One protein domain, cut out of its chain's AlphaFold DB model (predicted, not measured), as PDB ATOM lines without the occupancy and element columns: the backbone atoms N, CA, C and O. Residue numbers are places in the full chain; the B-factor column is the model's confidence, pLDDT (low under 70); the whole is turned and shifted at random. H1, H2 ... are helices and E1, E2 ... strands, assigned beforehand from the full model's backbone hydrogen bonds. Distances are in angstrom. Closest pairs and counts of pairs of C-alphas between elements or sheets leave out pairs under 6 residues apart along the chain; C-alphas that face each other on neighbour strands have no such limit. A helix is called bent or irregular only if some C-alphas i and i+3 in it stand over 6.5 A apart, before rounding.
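AT A GLANCE: This is residues 818 to 865 and 889 to 985 of the 1272 residues of the protein "Hypothetical protein" of Symbiodinium sp. CCMP2456 (UniProt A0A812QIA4). A strongly twisted sheet of five antiparallel strands, E4 to E8, has the long helix H2 crossing one face near its E4 edge, with the short helix H3 beside one part of H2. The small hairpin E1 and E2 lies alongside edge strand E4, H1 sits by one end of that strand, and residues 859 to 865, which hold E3, stick out as a free arm. The printed part has 145 residues, with the order E1 E2 H1 E3 E4 E5 E6 E7 E8 H2 H3, and its class is mixed, helices and strands. It is compact by its radius of gyration of the C-alphas, 15.8 A, yet its outline is elongated, 58 by 33 by 26 A, with the free arm at one end of the length.

IN THESE COORDINATES: Start with E1, residues 827 to 830, whose C-alpha 827 is at (3.788, 5.816, 274.466). Next come E2, residues 836 to 839, and H1, residues 846 to 852, 10.5 A long. H1 is neither bent nor irregular, but only just: C-alphas 848 and 851 are 6.4 A apart. E3, residues 860 to 865, runs 13.7 A to the cut. Beyond it, find C-alpha 893 at (3.452, 13.396, 262.923), where E4 begins; it runs 16.7 A to residue 898. E5, residues 904 to 911, measures 21.5 A, and E6, residues 914 to 921, measures 17.3 A and bends by 91 degrees at residue 917. E7 is residues 934 to 937 and E8 residues 940 to 944. H2, residues 954 to 969, is 22.0 A long and irregular: C-alphas 961 and 964 are 7.1 A apart. H3, residues 976 to 983, ends with C-alpha 983 at (24.478, 2.390, 255.593).

HOW THE PARTS SIT: Begin with the sheet E4 E5 E6 E7 E8, a meander, each strand the antiparallel neighbour of the one before. Between E4 and E5 look at N 895 and O 908, 2.8 A; between E5 and E6 at N 907 and O 920, 2.9 A. E6 and E7 have N 917 and O 936 at 2.8 A, and E7 and E8 have N 937 and O 940 at 2.8 A, each within hydrogen-bond range. H2 is on one face of this sheet, two layers, at a height over the sheet of 9.4 A. It lies over E4 and, only just, over E5, with 3 of its C-alphas; it runs across the strands, at 63 degrees to E4 on the local plane. H3 only grazes the sheet, with its residues 976 to 981. H2, with residues 955 to 959 alone, and H3 only just touch, with 3 pairs of C-alphas within 8 A; the closest are Cys 956 and Cys 982, 7.0 A. They stand at a steep tilt of 58 degrees, opposite ways. E1 and E2 are an antiparallel hairpin, with N 837 and O 829 at 2.8 A. The closest C-alphas of E2 and E4 are those of Val 837 and His 895, 5.1 A. H1 only grazes the sheet, with its residues 846 to 849. Every O i to N i+4 pair is within hydrogen-bond range in H3, against 9 of 12 in H2 and 1 of 3 in H1, where 2 of 4 O i to N i+3 pairs are.

THE WHOLE: The two C-alphas farthest apart, those of Val 865 and Ser 948, are 59.4 A from each other. Residues 866 to 888 are not printed, and C-alphas 865 and 889 are 37.0 A apart across the cut. Of the links printed whole, E6 to E7 is long, with 12 residues. The mean pLDDT of the printed part is 72.6; residues 818 to 865, 889 to 891 and 947 to 949 of the model are under 70.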
ATOM      1  N   ARG A 818      10.178  16.017 275.424       43.75
ATOM      2  CA  ARG A 818       9.236  16.731 276.301       43.75
ATOM      3  C   ARG A 818       7.969  15.903 276.537       43.75
ATOM      4  O   ARG A 818       7.108  15.819 275.662       43.75
ATOM      5  N   GLY A 819       7.832  15.374 277.752       45.34
ATOM      6  CA  GLY A 819       6.700  14.547 278.183       45.34
ATOM      7  C   GLY A 819       6.855  13.054 277.858       45.34
ATOM      8  O   GLY A 819       7.334  12.677 276.790       45.34
ATOM      9  N   PHE A 820       6.441  12.209 278.804       41.25
ATOM     10  CA  PHE A 820       6.488  10.747 278.713       41.25
ATOM     11  C   PHE A 820       5.323  10.145 279.510       41.25
ATOM     12  O   PHE A 820       5.228  10.340 280.722       41.25
ATOM     13  N   THR A 821       4.429   9.410 278.844       39.09
ATOM     14  CA  THR A 821       3.314   8.687 279.476       39.09
ATOM     15  C   THR A 821       3.676   7.220 279.734       39.09
ATOM     16  O   THR A 821       3.861   6.468 278.775       39.09
ATOM     17  N   PRO A 822       3.752   6.760 280.999       38.75
ATOM     18  CA  PRO A 822       4.086   5.370 281.291       38.75
ATOM     19  C   PRO A 822       2.933   4.368 281.064       38.75
ATOM     20  O   PRO A 822       1.780   4.589 281.428       38.75
ATOM     21  N   LEU A 823       3.337   3.196 280.564       41.69
ATOM     22  CA  LEU A 823       2.757   1.850 280.730       41.69
ATOM     23  C   LEU A 823       1.392   1.481 280.104       41.69
ATOM     24  O   LEU A 823       1.367   0.479 279.395       41.69
ATOM     25  N   ASP A 824       0.293   2.215 280.311       38.00
ATOM     26  CA  ASP A 824      -1.063   1.713 279.953       38.00
ATOM     27  C   ASP A 824      -1.698   2.337 278.688       38.00
ATOM     28  O   ASP A 824      -2.830   2.022 278.313       38.00
ATOM     29  N   SER A 825      -0.978   3.213 277.985       39.81
ATOM     30  CA  SER A 825      -1.418   3.794 276.706       39.81
ATOM     31  C   SER A 825      -0.241   3.925 275.738       39.81
ATOM     32  O   SER A 825       0.905   3.938 276.179       39.81
ATOM     33  N   ASN A 826      -0.508   3.988 274.423       44.56
ATOM     34  CA  ASN A 826       0.540   4.081 273.394       44.56
ATOM     35  C   ASN A 826       1.530   5.201 273.747       44.56
ATOM     36  O   ASN A 826       1.139   6.368 273.751       44.56
ATOM     37  N   ALA A 827       2.785   4.849 274.036       43.53
ATOM     38  CA  ALA A 827       3.788   5.816 274.466       43.53
ATOM     39  C   ALA A 827       3.985   6.875 273.373       43.53
ATOM     40  O   ALA A 827       4.334   6.534 272.238       43.53
ATOM     41  N   VAL A 828       3.738   8.143 273.710       48.41
ATOM     42  CA  VAL A 828       3.955   9.277 272.808       48.41
ATOM     43  C   VAL A 828       5.188  10.027 273.278       48.41
ATOM     44  O   VAL A 828       5.177  10.638 274.342       48.41
ATOM     45  N   VAL A 829       6.250   9.953 272.483       51.44
ATOM     46  CA  VAL A 829       7.481  10.721 272.680       51.44
ATOM     47  C   VAL A 829       7.377  11.965 271.806       51.44
ATOM     48  O   VAL A 829       7.034  11.858 270.629       51.44
ATOM     49  N   LYS A 830       7.639  13.149 272.364       48.75
ATOM     50  CA  LYS A 830       7.606  14.409 271.613       48.75
ATOM     51  C   LYS A 830       8.941  15.135 271.706       48.75
ATOM     52  O   LYS A 830       9.482  15.287 272.797       48.75
ATOM     53  N   PHE A 831       9.420  15.627 270.572       50.78
ATOM     54  CA  PHE A 831      10.665  16.382 270.450       50.78
ATOM     55  C   PHE A 831      10.408  17.893 270.479       50.78
ATOM     56  O   PHE A 831       9.286  18.364 270.252       50.78
ATOM     57  N   ALA A 832      11.451  18.675 270.763       36.91
ATOM     58  CA  ALA A 832      11.345  20.130 270.825       36.91
ATOM     59  C   ALA A 832      10.966  20.751 269.468       36.91
ATOM     60  O   ALA A 832      10.177  21.689 269.444       36.91
ATOM     61  N   CYS A 833      11.412  20.153 268.356       41.06
ATOM     62  CA  CYS A 833      11.049  20.495 266.971       41.06
ATOM     63  C   CYS A 833       9.572  20.218 266.594       41.06
ATOM     64  O   CYS A 833       9.203  20.221 265.422       41.06
ATOM     65  N   GLY A 834       8.702  19.944 267.572       39.16
ATOM     66  CA  GLY A 834       7.265  19.743 267.382       39.16
ATOM     67  C   GLY A 834       6.861  18.320 266.995       39.16
ATOM     68  O   GLY A 834       5.724  17.945 267.287       39.16
ATOM     69  N   LEU A 835       7.779  17.527 266.429       48.03
ATOM     70  CA  LEU A 835       7.568  16.129 266.045       48.03
ATOM     71  C   LEU A 835       7.037  15.286 267.217       48.03
ATOM     72  O   LEU A 835       7.697  15.128 268.247       48.03
ATOM     73  N   GLY A 836       5.830  14.746 267.043       47.06
ATOM     74  CA  GLY A 836       5.204  13.780 267.941       47.06
ATOM     75  C   GLY A 836       5.296  12.366 267.373       47.06
ATOM     76  O   GLY A 836       5.022  12.148 266.195       47.06
ATOM     77  N   VAL A 837       5.669  11.408 268.222       49.56
ATOM     78  CA  VAL A 837       5.910  10.011 267.848       49.56
ATOM     79  C   VAL A 837       5.146   9.095 268.798       49.56
ATOM     80  O   VAL A 837       5.636   8.717 269.862       49.56
ATOM     81  N   ALA A 838       3.919   8.728 268.418       46.16
ATOM     82  CA  ALA A 838       3.157   7.703 269.135       46.16
ATOM     83  C   ALA A 838       3.561   6.301 268.651       46.16
ATOM     84  O   ALA A 838       3.349   5.966 267.482       46.16
ATOM     85  N   VAL A 839       4.116   5.484 269.551       47.88
ATOM     86  CA  VAL A 839       4.622   4.137 269.249       47.88
ATOM     87  C   VAL A 839       3.538   3.100 269.572       47.88
ATOM     88  O   VAL A 839       3.346   2.690 270.718       47.88
ATOM     89  N   TYR A 840       2.777   2.705 268.551       41.31
ATOM     90  CA  TYR A 840       1.529   1.949 268.715       41.31
ATOM     91  C   TYR A 840       1.708   0.484 269.151       41.31
ATOM     92  O   TYR A 840       2.424  -0.295 268.517       41.31
ATOM     93  N   HIS A 841       0.946   0.073 270.168       36.59
ATOM     94  CA  HIS A 841       0.834  -1.319 270.599       36.59
ATOM     95  C   HIS A 841      -0.058  -2.142 269.653       36.59
ATOM     96  O   HIS A 841      -1.282  -2.040 269.673       36.59
ATOM     97  N   ALA A 842       0.579  -3.003 268.857       38.56
ATOM     98  CA  ALA A 842      -0.059  -4.134 268.179       38.56
ATOM     99  C   ALA A 842       0.911  -5.327 268.110       38.56
ATOM    100  O   ALA A 842       0.663  -6.350 268.739       38.56
ATOM    101  N   ASP A 843       2.056  -5.155 267.435       41.06
ATOM    102  CA  ASP A 843       3.083  -6.205 267.279       41.06
ATOM    103  C   ASP A 843       4.504  -5.806 267.716       41.06
ATOM    104  O   ASP A 843       5.363  -6.679 267.829       41.06
ATOM    105  N   GLY A 844       4.749  -4.524 268.009       45.28
ATOM    106  CA  GLY A 844       6.035  -4.035 268.512       45.28
ATOM    107  C   GLY A 844       6.023  -2.537 268.825       45.28
ATOM    108  O   GLY A 844       6.499  -1.716 268.041       45.28
ATOM    109  N   GLY A 845       5.428  -2.183 269.969       51.50
ATOM    110  CA  GLY A 845       5.471  -0.822 270.517       51.50
ATOM    111  C   GLY A 845       6.827  -0.497 271.162       51.50
ATOM    112  O   GLY A 845       7.765  -1.290 271.072       51.50
ATOM    113  N   LEU A 846       6.921   0.609 271.915       51.31
ATOM    114  CA  LEU A 846       8.131   0.908 272.703       51.31
ATOM    115  C   LEU A 846       8.460  -0.248 273.677       51.31
ATOM    116  O   LEU A 846       9.620  -0.582 273.892       51.31
ATOM    117  N   ALA A 847       7.429  -0.942 274.172       48.53
ATOM    118  CA  ALA A 847       7.538  -2.139 275.007       48.53
ATOM    119  C   ALA A 847       8.172  -3.377 274.327       48.53
ATOM    120  O   ALA A 847       8.393  -4.374 275.011       48.53
ATOM    121  N   ALA A 848       8.457  -3.350 273.017       52.31
ATOM    122  CA  ALA A 848       9.211  -4.406 272.331       52.31
ATOM    123  C   ALA A 848      10.712  -4.091 272.204       52.31
ATOM    124  O   ALA A 848      11.517  -5.017 272.214       52.31
ATOM    125  N   ILE A 849      11.093  -2.808 272.144       44.50
ATOM    126  CA  ILE A 849      12.504  -2.390 272.221       44.50
ATOM    127  C   ILE A 849      12.981  -2.279 273.679       44.50
ATOM    128  O   ILE A 849      14.099  -2.672 273.987       44.50
ATOM    129  N   TRP A 850      12.123  -1.830 274.603       51.47
ATOM    130  CA  TRP A 850      12.468  -1.612 276.016       51.47
ATOM    131  C   TRP A 850      13.121  -2.821 276.729       51.47
ATOM    132  O   TRP A 850      14.105  -2.612 277.436       51.47
ATOM    133  N   PRO A 851      12.679  -4.086 276.537       58.34
ATOM    134  CA  PRO A 851      13.321  -5.252 277.158       58.34
ATOM    135  C   PRO A 851      14.713  -5.594 276.600       58.34
ATOM    136  O   PRO A 851      15.373  -6.474 277.147       58.34
ATOM    137  N   LEU A 852      15.132  -4.948 275.505       53.44
ATOM    138  CA  LEU A 852      16.437  -5.130 274.859       53.44
ATOM    139  C   LEU A 852      17.477  -4.103 275.338       53.44
ATOM    140  O   LEU A 852      18.670  -4.301 275.124       53.44
ATOM    141  N   GLY A 853      17.036  -3.018 275.986       54.00
ATOM    142  CA  GLY A 853      17.920  -2.070 276.666       54.00
ATOM    143  C   GLY A 853      18.437  -2.618 277.997       54.00
ATOM    144  O   GLY A 853      17.976  -3.650 278.498       54.00
ATOM    145  N   GLN A 854      19.387  -1.916 278.619       48.19
ATOM    146  CA  GLN A 854      19.903  -2.307 279.935       48.19
ATOM    147  C   GLN A 854      18.853  -2.065 281.035       48.19
ATOM    148  O   GLN A 854      18.815  -1.013 281.671       48.19
ATOM    149  N   ALA A 855      18.007  -3.071 281.277       43.88
ATOM    150  CA  ALA A 855      16.822  -3.030 282.143       43.88
ATOM    151  C   ALA A 855      17.114  -2.930 283.664       43.88
ATOM    152  O   ALA A 855      16.603  -3.719 284.462       43.88
ATOM    153  N   LYS A 856      17.960  -1.976 284.080       42.97
ATOM    154  CA  LYS A 856      18.335  -1.721 285.483       42.97
ATOM    155  C   LYS A 856      18.437  -0.253 285.898       42.97
ATOM    156  O   LYS A 856      18.504  -0.012 287.099       42.97
ATOM    157  N   LEU A 857      18.429   0.705 284.971       44.16
ATOM    158  CA  LEU A 857      18.494   2.134 285.295       44.16
ATOM    159  C   LEU A 857      17.357   2.897 284.608       44.16
ATOM    160  O   LEU A 857      17.483   3.356 283.479       44.16
ATOM    161  N   LEU A 858      16.247   3.064 285.334       44.94
ATOM    162  CA  LEU A 858      15.445   4.278 285.178       44.94
ATOM    163  C   LEU A 858      16.310   5.475 285.616       44.94
ATOM    164  O   LEU A 858      17.142   5.298 286.512       44.94
ATOM    165  N   PRO A 859      16.118   6.684 285.060       41.50
ATOM    166  CA  PRO A 859      16.756   7.878 285.599       41.50
ATOM    167  C   PRO A 859      16.303   8.086 287.053       41.50
ATOM    168  O   PRO A 859      15.136   8.372 287.326       41.50
ATOM    169  N   GLU A 860      17.228   7.896 287.997       44.09
ATOM    170  CA  GLU A 860      16.992   8.147 289.418       44.09
ATOM    171  C   GLU A 860      16.881   9.656 289.657       44.09
ATOM    172  O   GLU A 860      17.888  10.370 289.703       44.09
ATOM    173  N   VAL A 861      15.658  10.150 289.847       48.44
ATOM    174  CA  VAL A 861      15.438  11.546 290.225       48.44
ATOM    175  C   VAL A 861      15.915  11.708 291.666       48.44
ATOM    176  O   VAL A 861      15.389  11.083 292.588       48.44
ATOM    177  N   ARG A 862      16.952  12.524 291.872       44.22
ATOM    178  CA  ARG A 862      17.511  12.793 293.204       44.22
ATOM    179  C   ARG A 862      16.685  13.850 293.926       44.22
ATOM    180  O   ARG A 862      17.036  15.029 293.938       44.22
ATOM    181  N   GLU A 863      15.593  13.415 294.531       56.28
ATOM    182  CA  GLU A 863      14.694  14.281 295.283       56.28
ATOM    183  C   GLU A 863      15.242  14.581 296.689       56.28
ATOM    184  O   GLU A 863      15.996  13.797 297.276       56.28
ATOM    185  N   ARG A 864      14.898  15.751 297.244       47.91
ATOM    186  CA  ARG A 864      15.410  16.224 298.541       47.91
ATOM    187  C   ARG A 864      14.445  15.912 299.691       47.91
ATOM    188  O   ARG A 864      13.822  16.808 300.256       47.91
ATOM    189  N   VAL A 865      14.352  14.639 300.066       59.00
ATOM    190  CA  VAL A 865      13.543  14.190 301.212       59.00
ATOM    191  C   VAL A 865      14.297  14.463 302.521       59.00
ATOM    192  O   VAL A 865      15.459  14.082 302.674       59.00
ATOM    193  N   ARG A 889      -1.893  17.574 267.394       56.25
ATOM    194  CA  ARG A 889      -2.677  16.535 268.081       56.25
ATOM    195  C   ARG A 889      -1.794  15.291 268.285       56.25
ATOM    196  O   ARG A 889      -0.939  15.023 267.448       56.25
ATOM    197  N   PRO A 890      -2.016  14.457 269.323       54.09
ATOM    198  CA  PRO A 890      -1.238  13.223 269.542       54.09
ATOM    199  C   PRO A 890      -1.357  12.142 268.446       54.09
ATOM    200  O   PRO A 890      -0.833  11.044 268.614       54.09
ATOM    201  N   ALA A 891      -2.087  12.427 267.366       62.41
ATOM    202  CA  ALA A 891      -2.308  11.559 266.215       62.41
ATOM    203  C   ALA A 891      -1.779  12.192 264.903       62.41
ATOM    204  O   ALA A 891      -2.160  11.767 263.813       62.41
ATOM    205  N   ASP A 892      -0.925  13.215 265.025       71.44
ATOM    206  CA  ASP A 892      -0.247  13.914 263.932       71.44
ATOM    207  C   ASP A 892       1.273  13.704 264.069       71.44
ATOM    208  O   ASP A 892       1.796  13.737 265.186       71.44
ATOM    209  N   GLY A 893       1.989  13.541 262.951       82.62
ATOM    210  CA  GLY A 893       3.452  13.396 262.923       82.62
ATOM    211  C   GLY A 893       3.944  12.088 262.292       82.62
ATOM    212  O   GLY A 893       3.222  11.428 261.539       82.62
ATOM    213  N   TYR A 894       5.197  11.725 262.586       81.56
ATOM    214  CA  TYR A 894       5.805  10.466 262.147       81.56
ATOM    215  C   TYR A 894       5.647   9.389 263.224       81.56
ATOM    216  O   TYR A 894       6.113   9.531 264.351       81.56
ATOM    217  N   HIS A 895       5.035   8.269 262.858       84.25
ATOM    218  CA  HIS A 895       4.862   7.113 263.728       84.25
ATOM    219  C   HIS A 895       5.733   5.960 263.247       84.25
ATOM    220  O   HIS A 895       5.530   5.414 262.160       84.25
ATOM    221  N   VAL A 896       6.677   5.562 264.096       86.31
ATOM    222  CA  VAL A 896       7.541   4.403 263.879       86.31
ATOM    223  C   VAL A 896       6.979   3.196 264.631       86.31
ATOM    224  O   VAL A 896       6.504   3.322 265.763       86.31
ATOM    225  N   LYS A 897       7.018   2.015 264.008       86.88
ATOM    226  CA  LYS A 897       6.695   0.729 264.647       86.88
ATOM    227  C   LYS A 897       7.848  -0.248 264.466       86.88
ATOM    228  O   LYS A 897       8.404  -0.364 263.369       86.88
ATOM    229  N   TYR A 898       8.132  -0.989 265.530       84.00
ATOM    230  CA  TYR A 898       9.159  -2.022 265.562       84.00
ATOM    231  C   TYR A 898       8.530  -3.417 265.445       84.00
ATOM    232  O   TYR A 898       7.311  -3.589 265.537       84.00
ATOM    233  N   GLY A 899       9.360  -4.425 265.201       81.94
ATOM    234  CA  GLY A 899       9.019  -5.830 265.355       81.94
ATOM    235  C   GLY A 899       9.332  -6.327 266.767       81.94
ATOM    236  O   GLY A 899       9.847  -5.604 267.620       81.94
ATOM    237  N   ARG A 900       9.046  -7.608 267.019       74.69
ATOM    238  CA  ARG A 900       9.340  -8.259 268.309       74.69
ATOM    239  C   ARG A 900      10.837  -8.491 268.555       74.69
ATOM    240  O   ARG A 900      11.192  -8.863 269.665       74.69
ATOM    241  N   GLY A 901      11.690  -8.285 267.547       74.19
ATOM    242  CA  GLY A 901      13.147  -8.254 267.693       74.19
ATOM    243  C   GLY A 901      13.697  -6.852 267.975       74.19
ATOM    244  O   GLY A 901      14.908  -6.673 267.959       74.19
ATOM    245  N   GLY A 902      12.827  -5.855 268.186       79.75
ATOM    246  CA  GLY A 902      13.217  -4.449 268.308       79.75
ATOM    247  C   GLY A 902      13.667  -3.810 266.991       79.75
ATOM    248  O   GLY A 902      14.306  -2.760 266.995       79.75
ATOM    249  N   ASP A 903      13.346  -4.460 265.880       86.31
ATOM    250  CA  ASP A 903      13.766  -4.162 264.519       86.31
ATOM    251  C   ASP A 903      12.786  -3.219 263.808       86.31
ATOM    252  O   ASP A 903      11.575  -3.363 263.963       86.31
ATOM    253  N   LEU A 904      13.272  -2.237 263.042       92.25
ATOM    254  CA  LEU A 904      12.419  -1.246 262.369       92.25
ATOM    255  C   LEU A 904      11.499  -1.916 261.331       92.25
ATOM    256  O   LEU A 904      11.960  -2.682 260.488       92.25
ATOM    257  N   ARG A 905      10.182  -1.651 261.376       91.69
ATOM    258  CA  ARG A 905       9.201  -2.299 260.476       91.69
ATOM    259  C   ARG A 905       8.330  -1.368 259.671       91.69
ATOM    260  O   ARG A 905       7.896  -1.759 258.587       91.69
ATOM    261  N   TRP A 906       7.997  -0.201 260.204       92.88
ATOM    262  CA  TRP A 906       6.990   0.657 259.595       92.88
ATOM    263  C   TRP A 906       7.249   2.113 259.970       92.88
ATOM    264  O   TRP A 906       7.286   2.432 261.157       92.88
ATOM    265  N   ILE A 907       7.386   2.974 258.963       93.38
ATOM    266  CA  ILE A 907       7.307   4.432 259.087       93.38
ATOM    267  C   ILE A 907       5.953   4.854 258.509       93.38
ATOM    268  O   ILE A 907       5.562   4.402 257.427       93.38
ATOM    269  N   ILE A 908       5.219   5.688 259.241       92.62
ATOM    270  CA  ILE A 908       3.878   6.158 258.882       92.62
ATOM    271  C   ILE A 908       3.807   7.663 259.117       92.62
ATOM    272  O   ILE A 908       4.116   8.116 260.215       92.62
ATOM    273  N   THR A 909       3.338   8.424 258.132       89.88
ATOM    274  CA  THR A 909       2.992   9.840 258.322       89.88
ATOM    275  C   THR A 909       1.492   9.981 258.599       89.88
ATOM    276  O   THR A 909       0.669   9.452 257.843       89.88
ATOM    277  N   CYS A 910       1.131  10.679 259.677       86.06
ATOM    278  CA  CYS A 910      -0.257  10.939 260.061       86.06
ATOM    279  C   CYS A 910      -0.557  12.438 260.177       86.06
ATOM    280  O   CYS A 910       0.295  13.234 260.580       86.06
ATOM    281  N   LYS A 911      -1.806  12.810 259.884       85.38
ATOM    282  CA  LYS A 911      -2.355  14.155 260.094       85.38
ATOM    283  C   LYS A 911      -3.847  14.083 260.402       85.38
ATOM    284  O   LYS A 911      -4.586  13.353 259.734       85.38
ATOM    285  N   ASP A 912      -4.278  14.826 261.416       82.19
ATOM    286  CA  ASP A 912      -5.623  14.788 261.991       82.19
ATOM    287  C   ASP A 912      -6.054  13.361 262.404       82.19
ATOM    288  O   ASP A 912      -7.231  13.004 262.360       82.19
ATOM    289  N   GLY A 913      -5.085  12.517 262.787       78.75
ATOM    290  CA  GLY A 913      -5.289  11.091 263.075       78.75
ATOM    291  C   GLY A 913      -5.563  10.192 261.866       78.75
ATOM    292  O   GLY A 913      -5.873   9.014 262.044       78.75
ATOM    293  N   SER A 914      -5.438  10.716 260.646       84.38
ATOM    294  CA  SER A 914      -5.551   9.966 259.389       84.38
ATOM    295  C   SER A 914      -4.176   9.718 258.757       84.38
ATOM    296  O   SER A 914      -3.258  10.511 258.955       84.38
ATOM    297  N   LEU A 915      -4.027   8.645 257.968       85.81
ATOM    298  CA  LEU A 915      -2.818   8.416 257.163       85.81
ATOM    299  C   LEU A 915      -2.700   9.527 256.110       85.81
ATOM    300  O   LEU A 915      -3.596   9.673 255.274       85.81
ATOM    301  N   ASN A 916      -1.632  10.319 256.167       86.50
ATOM    302  CA  ASN A 916      -1.488  11.522 255.351       86.50
ATOM    303  C   ASN A 916       0.002  11.831 255.150       86.50
ATOM    304  O   ASN A 916       0.693  12.183 256.103       86.50
ATOM    305  N   GLY A 917       0.500  11.654 253.929       90.06
ATOM    306  CA  GLY A 917       1.923  11.583 253.607       90.06
ATOM    307  C   GLY A 917       2.387  10.151 253.320       90.06
ATOM    308  O   GLY A 917       1.607   9.281 252.924       90.06
ATOM    309  N   LEU A 918       3.688   9.913 253.476       91.50
ATOM    310  CA  LEU A 918       4.341   8.676 253.052       91.50
ATOM    311  C   LEU A 918       4.217   7.556 254.103       91.50
ATOM    312  O   LEU A 918       4.279   7.800 255.313       91.50
ATOM    313  N   GLN A 919       4.066   6.321 253.621       94.31
ATOM    314  CA  GLN A 919       4.043   5.091 254.408       94.31
ATOM    315  C   GLN A 919       5.055   4.084 253.835       94.31
ATOM    316  O   GLN A 919       4.890   3.635 252.700       94.31
ATOM    317  N   LEU A 920       6.049   3.681 254.633       95.06
ATOM    318  CA  LEU A 920       7.129   2.759 254.241       95.06
ATOM    319  C   LEU A 920       7.176   1.544 255.169       95.06
ATOM    320  O   LEU A 920       7.180   1.707 256.391       95.06
ATOM    321  N   ARG A 921       7.236   0.329 254.616       94.50
ATOM    322  CA  ARG A 921       7.277  -0.921 255.397       94.50
ATOM    323  C   ARG A 921       8.492  -1.777 255.042       94.50
ATOM    324  O   ARG A 921       8.749  -2.007 253.866       94.50
ATOM    325  N   PHE A 922       9.170  -2.315 256.051       94.75
ATOM    326  CA  PHE A 922      10.451  -3.017 255.912       94.75
ATOM    327  C   PHE A 922      10.365  -4.504 256.311       94.75
ATOM    328  O   PHE A 922       9.489  -4.932 257.078       94.75
ATOM    329  N   THR A 923      11.257  -5.327 255.755       93.12
ATOM    330  CA  THR A 923      11.517  -6.705 256.208       93.12
ATOM    331  C   THR A 923      12.393  -6.707 257.483       93.12
ATOM    332  O   THR A 923      12.884  -5.648 257.871       93.12
ATOM    333  N   PRO A 924      12.599  -7.851 258.177       88.81
ATOM    334  CA  PRO A 924      13.558  -7.917 259.291       88.81
ATOM    335  C   PRO A 924      15.006  -7.564 258.895       88.81
ATOM    336  O   PRO A 924      15.821  -7.265 259.759       88.81
ATOM    337  N   GLU A 925      15.330  -7.626 257.600       91.75
ATOM    338  CA  GLU A 925      16.674  -7.458 257.031       91.75
ATOM    339  C   GLU A 925      16.857  -6.096 256.324       91.75
ATOM    340  O   GLU A 925      17.676  -5.975 255.409       91.75
ATOM    341  N   GLY A 926      16.042  -5.094 256.684       90.38
ATOM    342  CA  GLY A 926      16.106  -3.721 256.160       90.38
ATOM    343  C   GLY A 926      15.499  -3.506 254.772       90.38
ATOM    344  O   GLY A 926      15.321  -2.367 254.357       90.38
ATOM    345  N   VAL A 927      15.109  -4.564 254.057       92.56
ATOM    346  CA  VAL A 927      14.595  -4.435 252.685       92.56
ATOM    347  C   VAL A 927      13.222  -3.756 252.695       92.56
ATOM    348  O   VAL A 927      12.275  -4.233 253.330       92.56
ATOM    349  N   LEU A 928      13.092  -2.648 251.965       92.00
ATOM    350  CA  LEU A 928      11.816  -1.966 251.753       92.00
ATOM    351  C   LEU A 928      10.830  -2.877 250.994       92.00
ATOM    352  O   LEU A 928      11.210  -3.679 250.143       92.00
ATOM    353  N   ARG A 929       9.533  -2.750 251.287       92.44
ATOM    354  CA  ARG A 929       8.453  -3.501 250.628       92.44
ATOM    355  C   ARG A 929       7.574  -2.566 249.793       92.44
ATOM    356  O   ARG A 929       6.587  -2.054 250.330       92.44
ATOM    357  N   PRO A 930       7.840  -2.387 248.484       86.56
ATOM    358  CA  PRO A 930       7.019  -1.537 247.616       86.56
ATOM    359  C   PRO A 930       5.527  -1.900 247.633       86.56
ATOM    360  O   PRO A 930       4.670  -1.026 247.663       86.56
ATOM    361  N   GLN A 931       5.205  -3.196 247.708       87.56
ATOM    362  CA  GLN A 931       3.822  -3.700 247.704       87.56
ATOM    363  C   GLN A 931       3.008  -3.313 248.956       87.56
ATOM    364  O   GLN A 931       1.785  -3.219 248.874       87.56
ATOM    365  N   ASP A 932       3.682  -3.087 250.089       89.19
ATOM    366  CA  ASP A 932       3.084  -2.706 251.379       89.19
ATOM    367  C   ASP A 932       3.207  -1.185 251.665       89.19
ATOM    368  O   ASP A 932       2.762  -0.701 252.713       89.19
ATOM    369  N   SER A 933       3.838  -0.434 250.756       93.50
ATOM    370  CA  SER A 933       4.205   0.978 250.921       93.50
ATOM    371  C   SER A 933       3.420   1.873 249.951       93.50
ATOM    372  O   SER A 933       2.931   1.421 248.911       93.50
ATOM    373  N   GLY A 934       3.283   3.160 250.267       93.50
ATOM    374  CA  GLY A 934       2.579   4.108 249.397       93.50
ATOM    375  C   GLY A 934       2.379   5.489 250.004       93.50
ATOM    376  O   GLY A 934       2.692   5.723 251.171       93.50
ATOM    377  N   VAL A 935       1.834   6.397 249.198       90.81
ATOM    378  CA  VAL A 935       1.445   7.747 249.617       90.81
ATOM    379  C   VAL A 935      -0.047   7.752 249.931       90.81
ATOM    380  O   VAL A 935      -0.876   7.354 249.105       90.81
ATOM    381  N   PHE A 936      -0.386   8.200 251.135       91.56
ATOM    382  CA  PHE A 936      -1.756   8.320 251.614       91.56
ATOM    383  C   PHE A 936      -2.152   9.791 251.749       91.56
ATOM    384  O   PHE A 936      -1.323  10.639 252.064       91.56
ATOM    385  N   GLN A 937      -3.432  10.090 251.553       91.25
ATOM    386  CA  GLN A 937      -4.027  11.393 251.830       91.25
ATOM    387  C   GLN A 937      -5.395  11.172 252.473       91.25
ATOM    388  O   GLN A 937      -6.219  10.412 251.958       91.25
ATOM    389  N   ASP A 938      -5.622  11.804 253.624       88.56
ATOM    390  CA  ASP A 938      -6.864  11.728 254.405       88.56
ATOM    391  C   ASP A 938      -7.359  10.277 254.628       88.56
ATOM    392  O   ASP A 938      -8.542   9.951 254.496       88.56
ATOM    393  N   GLY A 939      -6.420   9.365 254.916       87.81
ATOM    394  CA  GLY A 939      -6.665   7.936 255.140       87.81
ATOM    395  C   GLY A 939      -6.776   7.069 253.876       87.81
ATOM    396  O   GLY A 939      -6.882   5.848 253.995       87.81
ATOM    397  N   LYS A 940      -6.747   7.653 252.673       88.19
ATOM    398  CA  LYS A 940      -6.866   6.933 251.393       88.19
ATOM    399  C   LYS A 940      -5.505   6.781 250.727       88.19
ATOM    400  O   LYS A 940      -4.746   7.738 250.662       88.19
ATOM    401  N   LEU A 941      -5.226   5.603 250.177       90.12
ATOM    402  CA  LEU A 941      -4.071   5.387 249.305       90.12
ATOM    403  C   LEU A 941      -4.268   6.187 248.008       90.12
ATOM    404  O   LEU A 941      -5.195   5.892 247.252       90.12
ATOM    405  N   VAL A 942      -3.415   7.183 247.769       90.00
ATOM    406  CA  VAL A 942      -3.394   7.971 246.525       90.00
ATOM    407  C   VAL A 942      -2.534   7.263 245.487       90.00
ATOM    408  O   VAL A 942      -2.969   7.061 244.356       90.00
ATOM    409  N   GLU A 943      -1.343   6.819 245.892       87.31
ATOM    410  CA  GLU A 943      -0.376   6.185 245.000       87.31
ATOM    411  C   GLU A 943       0.348   5.025 245.697       87.31
ATOM    412  O   GLU A 943       0.747   5.121 246.860       87.31
ATOM    413  N   ARG A 944       0.508   3.899 244.989       87.81
ATOM    414  CA  ARG A 944       1.335   2.772 245.453       87.81
ATOM    415  C   ARG A 944       2.804   3.113 245.275       87.81
ATOM    416  O   ARG A 944       3.172   3.673 244.247       87.81
ATOM    417  N   PHE A 945       3.631   2.723 246.240       79.56
ATOM    418  CA  PHE A 945       5.046   3.057 246.209       79.56
ATOM    419  C   PHE A 945       5.744   2.486 244.967       79.56
ATOM    420  O   PHE A 945       5.682   1.289 244.676       79.56
ATOM    421  N   GLN A 946       6.437   3.380 244.276       76.06
ATOM    422  CA  GLN A 946       7.449   3.123 243.263       76.06
ATOM    423  C   GLN A 946       8.724   3.785 243.795       76.06
ATOM    424  O   GLN A 946       8.629   4.800 244.480       76.06
ATOM    425  N   GLU A 947       9.901   3.234 243.511       59.31
ATOM    426  CA  GLU A 947      11.150   3.701 244.139       59.31
ATOM    427  C   GLU A 947      11.436   5.185 243.838       59.31
ATOM    428  O   GLU A 947      11.825   5.920 244.740       59.31
ATOM    429  N   SER A 948      11.059   5.673 242.649       51.00
ATOM    430  CA  SER A 948      11.117   7.095 242.260       51.00
ATOM    431  C   SER A 948      10.056   8.007 242.918       51.00
ATOM    432  O   SER A 948       9.695   9.031 242.337       51.00
ATOM    433  N   LEU A 949       9.460   7.600 244.042       59.88
ATOM    434  CA  LEU A 949       8.496   8.383 244.838       59.88
ATOM    435  C   LEU A 949       8.933   8.533 246.304       59.88
ATOM    436  O   LEU A 949       8.205   9.122 247.107       59.88
ATOM    437  N   LEU A 950      10.098   7.993 246.671       75.81
ATOM    438  CA  LEU A 950      10.767   8.359 247.911       75.81
ATOM    439  C   LEU A 950      11.330   9.783 247.743       75.81
ATOM    440  O   LEU A 950      12.065  10.005 246.786       75.81
ATOM    441  N   PRO A 951      11.021  10.752 248.622       75.81
ATOM    442  CA  PRO A 951      11.776  11.997 248.664       75.81
ATOM    443  C   PRO A 951      13.197  11.691 249.139       75.81
ATOM    444  O   PRO A 951      13.366  10.989 250.144       75.81
ATOM    445  N   ASP A 952      14.201  12.222 248.444       73.12
ATOM    446  CA  ASP A 952      15.602  11.998 248.796       73.12
ATOM    447  C   ASP A 952      15.878  12.416 250.244       73.12
ATOM    448  O   ASP A 952      15.366  13.419 250.749       73.12
ATOM    449  N   GLY A 953      16.627  11.577 250.960       84.06
ATOM    450  CA  GLY A 953      16.901  11.771 252.382       84.06
ATOM    451  C   GLY A 953      15.720  11.533 253.338       84.06
ATOM    452  O   GLY A 953      15.928  11.639 254.544       84.06
ATOM    453  N   PHE A 954      14.508  11.159 252.896       89.19
ATOM    454  CA  PHE A 954      13.381  10.932 253.827       89.19
ATOM    455  C   PHE A 954      13.666   9.828 254.860       89.19
ATOM    456  O   PHE A 954      13.359   9.987 256.042       89.19
ATOM    457  N   ILE A 955      14.263   8.708 254.433       91.38
ATOM    458  CA  ILE A 955      14.641   7.621 255.351       91.38
ATOM    459  C   ILE A 955      15.799   8.072 256.251       91.38
ATOM    460  O   ILE A 955      15.712   7.862 257.458       91.38
ATOM    461  N   CYS A 956      16.809   8.761 255.701       91.75
ATOM    462  CA  CYS A 956      17.882   9.397 256.476       91.75
ATOM    463  C   CYS A 956      17.318  10.278 257.605       91.75
ATOM    464  O   CYS A 956      17.614  10.021 258.766       91.75
ATOM    465  N   HIS A 957      16.419  11.219 257.302       87.69
ATOM    466  CA  HIS A 957      15.791  12.116 258.281       87.69
ATOM    467  C   HIS A 957      15.044  11.372 259.404       87.69
ATOM    468  O   HIS A 957      15.158  11.735 260.573       87.69
ATOM    469  N   VAL A 958      14.302  10.304 259.082       90.19
ATOM    470  CA  VAL A 958      13.590   9.505 260.100       90.19
ATOM    471  C   VAL A 958      14.547   8.626 260.918       90.19
ATOM    472  O   VAL A 958      14.277   8.347 262.089       90.19
ATOM    473  N   LEU A 959      15.682   8.208 260.353       92.12
ATOM    474  CA  LEU A 959      16.737   7.547 261.122       92.12
ATOM    475  C   LEU A 959      17.431   8.540 262.064       92.12
ATOM    476  O   LEU A 959      17.550   8.253 263.256       92.12
ATOM    477  N   SER A 960      17.834   9.706 261.554       90.44
ATOM    478  CA  SER A 960      18.728  10.631 262.249       90.44
ATOM    479  C   SER A 960      18.059  11.501 263.309       90.44
ATOM    480  O   SER A 960      18.607  11.640 264.396       90.44
ATOM    481  N   GLU A 961      16.854  12.023 263.059       84.75
ATOM    482  CA  GLU A 961      16.125  12.836 264.050       84.75
ATOM    483  C   GLU A 961      15.340  11.991 265.066       84.75
ATOM    484  O   GLU A 961      14.883  12.512 266.085       84.75
ATOM    485  N   LEU A 962      15.145  10.689 264.803       84.56
ATOM    486  CA  LEU A 962      14.225   9.859 265.587       84.56
ATOM    487  C   LEU A 962      14.770   8.485 265.991       84.56
ATOM    488  O   LEU A 962      14.912   8.230 267.190       84.56
ATOM    489  N   VAL A 963      15.033   7.571 265.050       89.38
ATOM    490  CA  VAL A 963      15.357   6.175 265.419       89.38
ATOM    491  C   VAL A 963      16.672   6.093 266.201       89.38
ATOM    492  O   VAL A 963      16.710   5.464 267.263       89.38
ATOM    493  N   LEU A 964      17.723   6.765 265.725       91.62
ATOM    494  CA  LEU A 964      19.052   6.732 266.338       91.62
ATOM    495  C   LEU A 964      19.112   7.484 267.685       91.62
ATOM    496  O   LEU A 964      19.544   6.859 268.660       91.62
ATOM    497  N   PRO A 965      18.609   8.733 267.829       86.56
ATOM    498  CA  PRO A 965      18.614   9.432 269.117       86.56
ATOM    499  C   PRO A 965      17.849   8.684 270.213       86.56
ATOM    500  O   PRO A 965      18.322   8.617 271.348       86.56
ATOM    501  N   VAL A 966      16.695   8.081 269.886       81.31
ATOM    502  CA  VAL A 966      15.897   7.303 270.852       81.31
ATOM    503  C   VAL A 966      16.600   6.005 271.238       81.31
ATOM    504  O   VAL A 966      16.647   5.676 272.423       81.31
ATOM    505  N   LYS A 967      17.172   5.264 270.279       86.06
ATOM    506  CA  LYS A 967      17.875   4.013 270.597       86.06
ATOM    507  C   LYS A 967      19.146   4.243 271.411       86.06
ATOM    508  O   LYS A 967      19.319   3.563 272.425       86.06
ATOM    509  N   LYS A 968      19.957   5.253 271.067       87.56
ATOM    510  CA  LYS A 968      21.109   5.662 271.890       87.56
ATOM    511  C   LYS A 968      20.681   6.084 273.300       87.56
ATOM    512  O   LYS A 968      21.262   5.600 274.267       87.56
ATOM    513  N   ALA A 969      19.633   6.902 273.438       79.75
ATOM    514  CA  ALA A 969      19.131   7.347 274.745       79.75
ATOM    515  C   ALA A 969      18.610   6.202 275.636       79.75
ATOM    516  O   ALA A 969      18.745   6.256 276.857       79.75
ATOM    517  N   LEU A 970      18.043   5.151 275.037       77.56
ATOM    518  CA  LEU A 970      17.584   3.950 275.745       77.56
ATOM    519  C   LEU A 970      18.693   2.900 275.973       77.56
ATOM    520  O   LEU A 970      18.433   1.862 276.588       77.56
ATOM    521  N   GLY A 971      19.915   3.127 275.473       81.31
ATOM    522  CA  GLY A 971      21.011   2.154 275.532       81.31
ATOM    523  C   GLY A 971      20.728   0.872 274.736       81.31
ATOM    524  O   GLY A 971      21.102  -0.217 275.175       81.31
ATOM    525  N   ILE A 972      20.020   0.994 273.609       84.94
ATOM    526  CA  ILE A 972      19.592  -0.112 272.744       84.94
ATOM    527  C   ILE A 972      20.434  -0.090 271.466       84.94
ATOM    528  O   ILE A 972      20.502   0.927 270.783       84.94
ATOM    529  N   GLY A 973      21.046  -1.226 271.126       88.06
ATOM    530  CA  GLY A 973      21.770  -1.384 269.864       88.06
ATOM    531  C   GLY A 973      20.858  -1.292 268.636       88.06
ATOM    532  O   GLY A 973      19.637  -1.485 268.708       88.06
ATOM    533  N   LEU A 974      21.458  -1.018 267.483       93.25
ATOM    534  CA  LEU A 974      20.743  -1.111 266.215       93.25
ATOM    535  C   LEU A 974      20.428  -2.579 265.902       93.25
ATOM    536  O   LEU A 974      21.134  -3.494 266.320       93.25
ATOM    537  N   SER A 975      19.320  -2.811 265.206       92.50
ATOM    538  CA  SER A 975      19.049  -4.107 264.583       92.50
ATOM    539  C   SER A 975      19.697  -4.155 263.193       92.50
ATOM    540  O   SER A 975      19.855  -3.097 262.582       92.50
ATOM    541  N   PRO A 976      19.945  -5.344 262.614       91.38
ATOM    542  CA  PRO A 976      20.455  -5.466 261.243       91.38
ATOM    543  C   PRO A 976      19.590  -4.774 260.176       91.38
ATOM    544  O   PRO A 976      20.073  -4.447 259.097       91.38
ATOM    545  N   CYS A 977      18.309  -4.529 260.476       93.25
ATOM    546  CA  CYS A 977      17.428  -3.689 259.668       93.25
ATOM    547  C   CYS A 977      17.894  -2.223 259.653       93.25
ATOM    548  O   CYS A 977      18.001  -1.618 258.592       93.25
ATOM    549  N   GLU A 978      18.196  -1.657 260.821       94.69
ATOM    550  CA  GLU A 978      18.587  -0.252 260.970       94.69
ATOM    551  C   GLU A 978      20.058  -0.025 260.630       94.69
ATOM    552  O   GLU A 978      20.347   0.967 259.979       94.69
ATOM    553  N   GLU A 979      20.967  -0.939 260.989       94.56
ATOM    554  CA  GLU A 979      22.381  -0.888 260.575       94.56
ATOM    555  C   GLU A 979      22.485  -0.779 259.048       94.56
ATOM    556  O   GLU A 979      23.140   0.116 258.513       94.56
ATOM    557  N   ARG A 980      21.749  -1.650 258.343       93.69
ATOM    558  CA  ARG A 980      21.642  -1.620 256.888       93.69
ATOM    559  C   ARG A 980      21.006  -0.327 256.385       93.69
ATOM    560  O   ARG A 980      21.543   0.268 255.461       93.69
ATOM    561  N   LEU A 981      19.878   0.103 256.955       93.81
ATOM    562  CA  LEU A 981      19.190   1.309 256.489       93.81
ATOM    563  C   LEU A 981      20.015   2.584 256.732       93.81
ATOM    564  O   LEU A 981      19.933   3.492 255.913       93.81
ATOM    565  N   CYS A 982      20.837   2.645 257.784       95.69
ATOM    566  CA  CYS A 982      21.787   3.740 257.997       95.69
ATOM    567  C   CYS A 982      22.880   3.727 256.922       95.69
ATOM    568  O   CYS A 982      23.093   4.744 256.268       95.69
ATOM    569  N   TYR A 983      23.483   2.562 256.656       93.88
ATOM    570  CA  TYR A 983      24.478   2.390 255.593       93.88
ATOM    571  C   TYR A 983      23.924   2.730 254.194       93.88
ATOM    572  O   TYR A 983      24.536   3.491 253.453       93.88
ATOM    573  N   GLU A 984      22.736   2.226 253.840       91.88
ATOM    574  CA  GLU A 984      22.076   2.479 252.546       91.88
ATOM    575  C   GLU A 984      21.542   3.920 252.391       91.88
ATOM    576  O   GLU A 984      21.105   4.281 251.301       91.88
ATOM    577  N   ASN A 985      21.562   4.741 253.450       92.25
ATOM    578  CA  ASN A 985      21.120   6.145 253.427       92.25
ATOM    579  C   ASN A 985      22.195   7.123 253.948       92.25
ATOM    580  O   ASN A 985      21.854   8.254 254.296       92.25
TER     581      ASN A 985